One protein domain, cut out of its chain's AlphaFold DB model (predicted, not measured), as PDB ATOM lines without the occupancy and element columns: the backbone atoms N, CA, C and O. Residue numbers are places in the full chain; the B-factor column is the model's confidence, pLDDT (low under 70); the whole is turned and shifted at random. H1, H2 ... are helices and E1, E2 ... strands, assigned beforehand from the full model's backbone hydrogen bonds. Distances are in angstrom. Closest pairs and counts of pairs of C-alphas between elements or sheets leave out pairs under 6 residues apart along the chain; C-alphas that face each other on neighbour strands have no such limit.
ATOM      1  N   LYS A   2     137.776 -30.542  58.454       86.12
ATOM      2  CA  LYS A   2     136.702 -30.659  57.435       86.12
ATOM      3  C   LYS A   2     137.209 -30.969  56.019       86.12
ATOM      4  O   LYS A   2     136.684 -31.854  55.360       86.12
ATOM      5  N   SER A   3     138.276 -30.304  55.573       88.31
ATOM      6  CA  SER A   3     138.882 -30.567  54.257       88.31
ATOM      7  C   SER A   3     139.458 -31.983  54.127       88.31
ATOM      8  O   SER A   3     139.391 -32.572  53.054       88.31
ATOM      9  N   ALA A   4     139.989 -32.549  55.217       90.00
ATOM     10  CA  ALA A   4     140.505 -33.917  55.237       90.00
ATOM     11  C   ALA A   4     139.362 -34.939  55.160       90.00
ATOM     12  O   ALA A   4     139.434 -35.855  54.350       90.00
ATOM     13  N   LEU A   5     138.277 -34.724  55.914       91.62
ATOM     14  CA  LEU A   5     137.068 -35.553  55.842       91.62
ATOM     15  C   LEU A   5     136.413 -35.499  54.459       91.62
ATOM     16  O   LEU A   5     136.084 -36.541  53.912       91.62
ATOM     17  N   LYS A   6     136.305 -34.315  53.839       90.50
ATOM     18  CA  LYS A   6     135.806 -34.181  52.456       90.50
ATOM     19  C   LYS A   6     136.664 -34.955  51.453       90.50
ATOM     20  O   LYS A   6     136.142 -35.574  50.530       90.50
ATOM     21  N   ARG A   7     137.988 -34.946  51.640       90.50
ATOM     22  CA  ARG A   7     138.908 -35.736  50.815       90.50
ATOM     23  C   ARG A   7     138.749 -37.238  51.068       90.50
ATOM     24  O   ARG A   7     138.768 -38.003  50.119       90.50
ATOM     25  N   ALA A   8     138.569 -37.665  52.315       91.56
ATOM     26  CA  ALA A   8     138.288 -39.063  52.640       91.56
ATOM     27  C   ALA A   8     136.944 -39.517  52.038       91.56
ATOM     28  O   ALA A   8     136.866 -40.578  51.424       91.56
ATOM     29  N   GLN A   9     135.918 -38.668  52.109       91.56
ATOM     30  CA  GLN A   9     134.602 -38.907  51.524       91.56
ATOM     31  C   GLN A   9     134.667 -39.108  50.009       91.56
ATOM     32  O   GLN A   9     133.997 -40.002  49.501       91.56
ATOM     33  N   SER A  10     135.504 -38.360  49.283       92.00
ATOM     34  CA  SER A  10     135.649 -38.570  47.837       92.00
ATOM     35  C   SER A  10     136.290 -39.919  47.486       92.00
ATOM     36  O   SER A  10     135.985 -40.486  46.438       92.00
ATOM     37  N   PHE A  11     137.129 -40.489  48.360       89.88
ATOM     38  CA  PHE A  11     137.626 -41.861  48.199       89.88
ATOM     39  C   PHE A  11     136.560 -42.911  48.521       89.88
ATOM     40  O   PHE A  11     136.450 -43.900  47.800       89.88
ATOM     41  N   VAL A  12     135.766 -42.683  49.568       90.50
ATOM     42  CA  VAL A  12     134.648 -43.560  49.952       90.50
ATOM     43  C   VAL A  12     133.587 -43.599  48.850       90.50
ATOM     44  O   VAL A  12     133.137 -44.676  48.479       90.50
ATOM     45  N   GLN A  13     133.265 -42.452  48.244       89.19
ATOM     46  CA  GLN A  13     132.340 -42.355  47.106       89.19
ATOM     47  C   GLN A  13     132.797 -43.179  45.898       89.19
ATOM     48  O   GLN A  13     131.972 -43.799  45.239       89.19
ATOM     49  N   LYS A  14     134.110 -43.246  45.631       90.31
ATOM     50  CA  LYS A  14     134.672 -44.099  44.566       90.31
ATOM     51  C   LYS A  14     134.555 -45.598  44.858       90.31
ATOM     52  O   LYS A  14     134.749 -46.400  43.953       90.31
ATOM     53  N   LYS A  15     134.297 -45.977  46.111       88.00
ATOM     54  CA  LYS A  15     134.148 -47.362  46.580       88.00
ATOM     55  C   LYS A  15     132.800 -47.555  47.288       88.00
ATOM     56  O   LYS A  15     132.735 -48.209  48.330       88.00
ATOM     57  N   SER A  16     131.727 -47.001  46.717       81.12
ATOM     58  CA  SER A  16     130.350 -47.103  47.233       81.12
ATOM     59  C   SER A  16     129.863 -48.546  47.413       81.12
ATOM     60  O   SER A  16     128.978 -48.828  48.224       81.12
ATOM     61  N   ASP A  17     130.466 -49.487  46.691       84.81
ATOM     62  CA  ASP A  17     130.124 -50.908  46.772       84.81
ATOM     63  C   ASP A  17     130.584 -51.526  48.096       84.81
ATOM     64  O   ASP A  17     129.920 -52.413  48.631       84.81
ATOM     65  N   LEU A  18     131.654 -50.993  48.693       84.00
ATOM     66  CA  LEU A  18     132.254 -51.494  49.932       84.00
ATOM     67  C   LEU A  18     131.824 -50.697  51.168       84.00
ATOM     68  O   LEU A  18     131.742 -51.257  52.257       84.00
ATOM     69  N   PHE A  19     131.518 -49.409  51.007       87.31
ATOM     70  CA  PHE A  19     131.298 -48.497  52.129       87.31
ATOM     71  C   PHE A  19     129.946 -47.786  52.061       87.31
ATOM     72  O   PHE A  19     129.418 -47.502  50.986       87.31
ATOM     73  N   HIS A  20     129.384 -47.495  53.229       88.12
ATOM     74  CA  HIS A  20     128.300 -46.537  53.387       88.12
ATOM     75  C   HIS A  20     128.858 -45.111  53.274       88.12
ATOM     76  O   HIS A  20     129.989 -44.847  53.675       88.12
ATOM     77  N   ILE A  21     128.077 -44.186  52.714       87.81
ATOM     78  CA  ILE A  21     128.473 -42.783  52.566       87.81
ATOM     79  C   ILE A  21     127.806 -41.987  53.694       87.81
ATOM     80  O   ILE A  21     126.586 -41.823  53.655       87.81
ATOM     81  N   PRO A  22     128.572 -41.464  54.670       87.31
ATOM     82  CA  PRO A  22     128.008 -40.692  55.769       87.31
ATOM     83  C   PRO A  22     127.345 -39.400  55.277       87.31
ATOM     84  O   PRO A  22     127.847 -38.739  54.359       87.31
ATOM     85  N   THR A  23     126.242 -39.012  55.922       87.81
ATOM     86  CA  THR A  23     125.552 -37.743  55.654       87.81
ATOM     87  C   THR A  23     126.379 -36.546  56.129       87.81
ATOM     88  O   THR A  23     127.277 -36.668  56.965       87.81
ATOM     89  N   ALA A  24     126.069 -35.354  55.611       86.94
ATOM     90  CA  ALA A  24     126.751 -34.124  56.014       86.94
ATOM     91  C   ALA A  24     126.617 -33.847  57.525       86.94
ATOM     92  O   ALA A  24     127.568 -33.376  58.142       86.94
ATOM     93  N   GLU A  25     125.475 -34.200  58.121       86.06
ATOM     94  CA  GLU A  25     125.227 -34.075  59.561       86.06
ATOM     95  C   GLU A  25     126.163 -34.965  60.387       86.06
ATOM     96  O   GLU A  25     126.767 -34.490  61.346       86.06
ATOM     97  N   VAL A  26     126.362 -36.224  59.976       85.88
ATOM     98  CA  VAL A  26     127.302 -37.144  60.640       85.88
ATOM     99  C   VAL A  26     128.735 -36.623  60.533       85.88
ATOM    100  O   VAL A  26     129.485 -36.676  61.502       85.88
ATOM    101  N   ILE A  27     129.125 -36.079  59.377       88.38
ATOM    102  CA  ILE A  27     130.468 -35.511  59.185       88.38
ATOM    103  C   ILE A  27     130.688 -34.297  60.097       88.38
ATOM    104  O   ILE A  27     131.764 -34.164  60.679       88.38
ATOM    105  N   GLU A  28     129.695 -33.416  60.239       87.81
ATOM    106  CA  GLU A  28     129.767 -32.291  61.180       87.81
ATOM    107  C   GLU A  28     129.848 -32.774  62.633       87.81
ATOM    108  O   GLU A  28     130.700 -32.288  63.380       87.81
ATOM    109  N   ALA A  29     129.064 -33.787  63.009       85.56
ATOM    110  CA  ALA A  29     129.124 -34.389  64.339       85.56
ATOM    111  C   ALA A  29     130.511 -34.993  64.640       85.56
ATOM    112  O   ALA A  29     131.071 -34.739  65.701       85.56
ATOM    113  N   VAL A  30     131.134 -35.691  63.679       87.25
ATOM    114  CA  VAL A  30     132.517 -36.199  63.803       87.25
ATOM    115  C   VAL A  30     133.523 -35.063  64.018       87.25
ATOM    116  O   VAL A  30     134.469 -35.204  64.793       87.25
ATOM    117  N   VAL A  31     133.358 -33.928  63.330       87.75
ATOM    118  CA  VAL A  31     134.271 -32.779  63.464       87.75
ATOM    119  C   VAL A  31     134.176 -32.153  64.847       87.75
ATOM    120  O   VAL A  31     135.205 -31.767  65.408       87.75
ATOM    121  N   ILE A  32     132.956 -32.030  65.370       83.62
ATOM    122  CA  ILE A  32     132.701 -31.508  66.714       83.62
ATOM    123  C   ILE A  32     133.301 -32.471  67.749       83.62
ATOM    124  O   ILE A  32     134.102 -32.038  68.581       83.62
ATOM    125  N   SER A  33     133.033 -33.765  67.582       80.69
ATOM    126  CA  SER A  33     133.496 -34.861  68.439       80.69
ATOM    127  C   SER A  33     134.987 -35.015  68.548       80.69
ATOM    128  O   SER A  33     135.541 -35.218  69.626       80.69
ATOM    129  N   ALA A  34     135.679 -34.850  67.435       83.38
ATOM    130  CA  ALA A  34     137.116 -34.991  67.415       83.38
ATOM    131  C   ALA A  34     137.847 -33.886  68.199       83.38
ATOM    132  O   ALA A  34     139.050 -34.011  68.411       83.38
ATOM    133  N   MET A  35     137.175 -32.784  68.575       82.44
ATOM    134  CA  MET A  35     137.735 -31.643  69.325       82.44
ATOM    135  C   MET A  35     139.081 -31.110  68.786       82.44
ATOM    136  O   MET A  35     139.872 -30.514  69.516       82.44
ATOM    137  N   GLY A  36     139.352 -31.289  67.489       83.38
ATOM    138  CA  GLY A  36     140.618 -30.902  66.855       83.38
ATOM    139  C   GLY A  36     141.616 -32.043  66.600       83.38
ATOM    140  O   GLY A  36     142.540 -31.839  65.811       83.38
ATOM    141  N   ASP A  37     141.413 -33.245  67.147       85.88
ATOM    142  CA  ASP A  37     142.243 -34.427  66.878       85.88
ATOM    143  C   ASP A  37     141.883 -35.077  65.530       85.88
ATOM    144  O   ASP A  37     140.835 -35.697  65.342       85.88
ATOM    145  N   ILE A  38     142.782 -34.955  64.552       90.38
ATOM    146  CA  ILE A  38     142.565 -35.486  63.201       90.38
ATOM    147  C   ILE A  38     142.543 -37.020  63.136       90.38
ATOM    148  O   ILE A  38     141.845 -37.575  62.285       90.38
ATOM    149  N   ARG A  39     143.291 -37.709  64.005       89.00
ATOM    150  CA  ARG A  39     143.328 -39.177  64.041       89.00
ATOM    151  C   ARG A  39     142.015 -39.698  64.596       89.00
ATOM    152  O   ARG A  39     141.416 -40.580  63.983       89.00
ATOM    153  N   CYS A  40     141.560 -39.102  65.697       86.94
ATOM    154  CA  CYS A  40     140.246 -39.377  66.258       86.94
ATOM    155  C   CYS A  40     139.172 -39.188  65.178       86.94
ATOM    156  O   CYS A  40     138.480 -40.148  64.848       86.94
ATOM    157  N   ALA A  41     139.147 -38.022  64.514       89.50
ATOM    158  CA  ALA A  41     138.205 -37.724  63.432       89.50
ATOM    159  C   ALA A  41     138.207 -38.770  62.305       89.50
ATOM    160  O   ALA A  41     137.139 -39.154  61.831       89.50
ATOM    161  N   MET A  42     139.381 -39.231  61.850       91.06
ATOM    162  CA  MET A  42     139.449 -40.242  60.784       91.06
ATOM    163  C   MET A  42     138.929 -41.595  61.243       91.06
ATOM    164  O   MET A  42     138.255 -42.258  60.461       91.06
ATOM    165  N   ASN A  43     139.193 -41.986  62.489       89.50
ATOM    166  CA  ASN A  43     138.673 -43.234  63.036       89.50
ATOM    167  C   ASN A  43     137.144 -43.190  63.126       89.50
ATOM    168  O   ASN A  43     136.489 -44.102  62.628       89.50
ATOM    169  N   GLN A  44     136.564 -42.113  63.674       87.75
ATOM    170  CA  GLN A  44     135.101 -41.988  63.750       87.75
ATOM    171  C   GLN A  44     134.464 -41.968  62.358       87.75
ATOM    172  O   GLN A  44     133.454 -42.627  62.122       87.75
ATOM    173  N   PHE A  45     135.087 -41.263  61.410       90.12
ATOM    174  CA  PHE A  45     134.643 -41.248  60.019       90.12
ATOM    175  C   PHE A  45     134.726 -42.629  59.361       90.12
ATOM    176  O   PHE A  45     133.796 -43.021  58.663       90.12
ATOM    177  N   ALA A  46     135.803 -43.383  59.588       89.56
ATOM    178  CA  ALA A  46     135.942 -44.736  59.062       89.56
ATOM    179  C   ALA A  46     134.842 -45.661  59.602       89.56
ATOM    180  O   ALA A  46     134.225 -46.374  58.813       89.56
ATOM    181  N   PHE A  47     134.534 -45.585  60.903       87.06
ATOM    182  CA  PHE A  47     133.400 -46.303  61.496       87.06
ATOM    183  C   PHE A  47     132.060 -45.886  60.876       87.06
ATOM    184  O   PHE A  47     131.250 -46.752  60.557       87.06
ATOM    185  N   ALA A  48     131.857 -44.591  60.613       87.88
ATOM    186  CA  ALA A  48     130.660 -44.084  59.936       87.88
ATOM    187  C   ALA A  48     130.472 -44.637  58.516       87.88
ATOM    188  O   ALA A  48     129.354 -44.661  58.006       87.88
ATOM    189  N   CYS A  49     131.560 -45.057  57.869       89.88
ATOM    190  CA  CYS A  49     131.538 -45.584  56.511       89.88
ATOM    191  C   CYS A  49     131.307 -47.105  56.444       89.88
ATOM    192  O   CYS A  49     131.182 -47.641  55.342       89.88
ATOM    193  N   LEU A  50     131.281 -47.838  57.563       86.75
ATOM    194  CA  LEU A  50     131.112 -49.297  57.541       86.75
ATOM    195  C   LEU A  50     129.667 -49.694  57.199       86.75
ATOM    196  O   LEU A  50     128.711 -49.152  57.746       86.75
ATOM    197  N   LYS A  51     129.498 -50.674  56.300       81.44
ATOM    198  CA  LYS A  51     128.188 -51.283  56.008       81.44
ATOM    199  C   LYS A  51     127.813 -52.297  57.092       81.44
ATOM    200  O   LYS A  51     128.681 -52.969  57.637       81.44
ATOM    201  N   GLY A  52     126.517 -52.430  57.378       69.75
ATOM    202  CA  GLY A  52     125.989 -53.409  58.343       69.75
ATOM    203  C   GLY A  52     126.072 -52.978  59.811       69.75
ATOM    204  O   GLY A  52     125.437 -53.593  60.660       69.75
ATOM    205  N   VAL A  53     126.782 -51.890  60.106       64.88
ATOM    206  CA  VAL A  53     126.684 -51.181  61.383       64.88
ATOM    207  C   VAL A  53     125.512 -50.206  61.246       64.88
ATOM    208  O   VAL A  53     125.439 -49.478  60.256       64.88
ATOM    209  N   GLY A  54     124.546 -50.232  62.170       64.19
ATOM    210  CA  GLY A  54     123.423 -49.284  62.157       64.19
ATOM    211  C   GLY A  54     123.907 -47.828  62.106       64.19
ATOM    212  O   GLY A  54     125.053 -47.536  62.446       64.19
ATOM    213  N   SER A  55     123.047 -46.898  61.675       67.88
ATOM    214  CA  SER A  55     123.396 -45.471  61.624       67.88
ATOM    215  C   SER A  55     123.947 -44.993  62.969       67.88
ATOM    216  O   SER A  55     123.338 -45.276  64.004       67.88
ATOM    217  N   ILE A  56     125.066 -44.258  62.956       71.50
ATOM    218  CA  ILE A  56     125.676 -43.716  64.177       71.50
ATOM    219  C   ILE A  56     124.620 -42.913  64.954       71.50
ATOM    220  O   ILE A  56     124.081 -41.952  64.399       71.50
ATOM    221  N   PRO A  57     124.321 -43.268  66.220       70.12
ATOM    222  CA  PRO A  57     123.344 -42.544  67.018       70.12
ATOM    223  C   PRO A  57     123.809 -41.108  67.270       70.12
ATOM    224  O   PRO A  57     124.847 -40.865  67.893       70.12
ATOM    225  N   LEU A  58     123.014 -40.161  66.790       72.25
ATOM    226  CA  LEU A  58     123.196 -38.731  66.998       72.25
ATOM    227  C   LEU A  58     122.263 -38.278  68.126       72.25
ATOM    228  O   LEU A  58     121.070 -38.574  68.103       72.25
ATOM    229  N   GLU A  59     122.794 -37.553  69.104       66.25
ATOM    230  CA  GLU A  59     122.019 -36.893  70.159       66.25
ATOM    231  C   GLU A  59     122.079 -35.379  69.964       66.25
ATOM    232  O   GLU A  59     123.114 -34.813  69.604       66.25
ATOM    233  N   ALA A  60     120.965 -34.699  70.222       59.00
ATOM    234  CA  ALA A  60     120.932 -33.245  70.214       59.00
ATOM    235  C   ALA A  60     121.604 -32.726  71.492       59.00
ATOM    236  O   ALA A  60     121.031 -32.819  72.578       59.00
ATOM    237  N   ASN A  61     122.810 -32.162  71.384       52.25
ATOM    238  CA  ASN A  61     123.474 -31.609  72.559       52.25
ATOM    239  C   ASN A  61     122.880 -30.234  72.915       52.25
ATOM    240  O   ASN A  61     122.945 -29.285  72.129       52.25
ATOM    241  N   THR A  62     122.300 -30.108  74.110       48.31
ATOM    242  CA  THR A  62     121.766 -28.843  74.652       48.31
ATOM    243  C   THR A  62     122.795 -28.049  75.456       48.31
ATOM    244  O   THR A  62     122.521 -26.910  75.836       48.31
ATOM    245  N   THR A  63     123.996 -28.587  75.689       44.97
ATOM    246  CA  THR A  63     124.996 -27.952  76.558       44.97
ATOM    247  C   THR A  63     126.328 -27.739  75.849       44.97
ATOM    248  O   THR A  63     127.261 -28.522  75.996       44.97
ATOM    249  N   ILE A  64     126.446 -26.623  75.123       46.88
ATOM    250  CA  ILE A  64     127.753 -26.041  74.788       46.88
ATOM    251  C   ILE A  64     128.071 -24.969  75.845       46.88
ATOM    252  O   ILE A  64     127.287 -24.028  76.009       46.88
ATOM    253  N   PRO A  65     129.201 -25.053  76.574       38.19
ATOM    254  CA  PRO A  65     129.607 -24.006  77.501       38.19
ATOM    255  C   PRO A  65     129.910 -22.695  76.751       38.19
ATOM    256  O   PRO A  65     130.633 -22.658  75.756       38.19
ATOM    257  N   LYS A  66     129.333 -21.606  77.274       39.88
ATOM    258  CA  LYS A  66     129.179 -20.232  76.746       39.88
ATOM    259  C   LYS A  66     130.452 -19.447  76.336       39.88
ATOM    260  O   LYS A  66     130.460 -18.225  76.464       39.88
ATOM    261  N   LYS A  67     131.532 -20.054  75.831       41.50
ATOM    262  CA  LYS A  67     132.746 -19.294  75.434       41.50
ATOM    263  C   LYS A  67     133.106 -19.262  73.952       41.50
ATOM    264  O   LYS A  67     134.084 -18.602  73.602       41.50
ATOM    265  N   ARG A  68     132.312 -19.843  73.052       41.41
ATOM    266  CA  ARG A  68     132.461 -19.605  71.604       41.41
ATOM    267  C   ARG A  68     131.103 -19.318  70.960       41.41
ATOM    268  O   ARG A  68     130.092 -19.894  71.334       41.41
ATOM    269  N   LYS A  69     131.100 -18.309  70.087       40.69
ATOM    270  CA  LYS A  69     129.933 -17.645  69.490       40.69
ATOM    271  C   LYS A  69     128.990 -18.614  68.756       40.69
ATOM    272  O   LYS A  69     129.459 -19.508  68.068       40.69
ATOM    273  N   ARG A  70     127.696 -18.257  68.811       38.78
ATOM    274  CA  ARG A  70     126.516 -18.771  68.083       38.78
ATOM    275  C   ARG A  70     126.052 -20.181  68.469       38.78
ATOM    276  O   ARG A  70     126.641 -21.181  68.089       38.78
ATOM    277  N   GLY A  71     124.941 -20.210  69.208       43.28
ATOM    278  CA  GLY A  71     124.156 -21.410  69.456       43.28
ATOM    279  C   GLY A  71     123.457 -21.852  68.178       43.28
ATOM    280  O   GLY A  71     122.483 -21.237  67.753       43.28
ATOM    281  N   GLU A  72     123.971 -22.920  67.593       46.69
ATOM    282  CA  GLU A  72     123.270 -23.759  66.632       46.69
ATOM    283  C   GLU A  72     123.141 -25.133  67.293       46.69
ATOM    284  O   GLU A  72     124.103 -25.628  67.889       46.69
ATOM    285  N   LYS A  73     121.933 -25.710  67.270       50.25
ATOM    286  CA  LYS A  73     121.689 -27.063  67.783       50.25
ATOM    287  C   LYS A  73     122.568 -28.008  66.972       50.25
ATOM    288  O   LYS A  73     122.280 -28.260  65.809       50.25
ATOM    289  N   THR A  74     123.662 -28.467  67.558       57.38
ATOM    290  CA  THR A  74     124.620 -29.331  66.877       57.38
ATOM    291  C   THR A  74     124.442 -30.743  67.404       57.38
ATOM    292  O   THR A  74     124.444 -30.982  68.612       57.38
ATOM    293  N   ALA A  75     124.194 -31.666  66.479       60.69
ATOM    294  CA  ALA A  75     124.110 -33.077  66.789       60.69
ATOM    295  C   ALA A  75     125.508 -33.592  67.148       60.69
ATOM    296  O   ALA A  75     126.486 -33.282  66.466       60.69
ATOM    297  N   ILE A  76     125.587 -34.353  68.231       63.88
ATOM    298  CA  ILE A  76     126.812 -34.964  68.744       63.88
ATOM    299  C   ILE A  76     126.657 -36.476  68.699       63.88
ATOM    300  O   ILE A  76     125.559 -37.008  68.863       63.88
ATOM    301  N   ILE A  77     127.756 -37.183  68.464       67.62
ATOM    302  CA  ILE A  77     127.752 -38.643  68.464       67.62
ATOM    303  C   ILE A  77     127.582 -39.137  69.908       67.62
ATOM    304  O   ILE A  77     128.466 -38.950  70.745       67.62
ATOM    305  N   LYS A  78     126.452 -39.803  70.193       61.25
ATOM    306  CA  LYS A  78     126.018 -40.241  71.539       61.25
ATOM    307  C   LYS A  78     127.070 -41.045  72.309       61.25
ATOM    308  O   LYS A  78     127.093 -41.021  73.539       61.25
TER     309      LYS A  78
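AT A GLANCE: This is residues 2 to 78 of the 237 residues of an uncharacterized protein of Photinus pyralis (UniProt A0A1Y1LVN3). A short hairpin of strands, E1 and E2, packs through E2 on H2, and H1, H2 and H3 make a triangle of helices. Residues 65 to 70, in the loop between the strands, stick out. The 77 printed residues hold H1, H2, H3, E1, E2 in that order, mostly helix, with E1 and E2 antiparallel. The whole is compact, radius of gyration of the C-alphas 13.1 A, spanning 42 by 24 by 17 A.

IN THESE COORDINATES: Find E1 at residues 58 to 60, 6.8 A, and E2 at 75 to 77, 6.9 A, ending at C-alpha 77 (127.752, -38.643, 68.464). H2, residues 24 to 33, runs 14.2 A; H3, 38 to 48, 15.0 A. H1, 2 to 13, runs 16.2 A from C-alpha 2 (136.702, -30.659, 57.435).

HOW THE PARTS SIT: Between E1 and E2, N 59 and O 76 are 2.8 A apart, within hydrogen-bond range. C-alphas 29 of H2 and 76 of E2 are closest, 5.0 A. H2 and H3, a helical hairpin, touch, closest at C-alphas 30 and 41, 5.9 A. H1 only just touches H3, with residue 5 alone and 3 pairs of C-alphas within 8 A; the closest are C-alphas 5 and 42, 7.2 A. In H1, H2 and H3 every O i to N i+4 pair is within range.

THE WHOLE: C-alphas 17 and 66 are farthest apart, 42.9 A. The printed part has no cut; the E1 to E2 link is long. Residues 52 to 55 and 59 to 78 have pLDDT under 70.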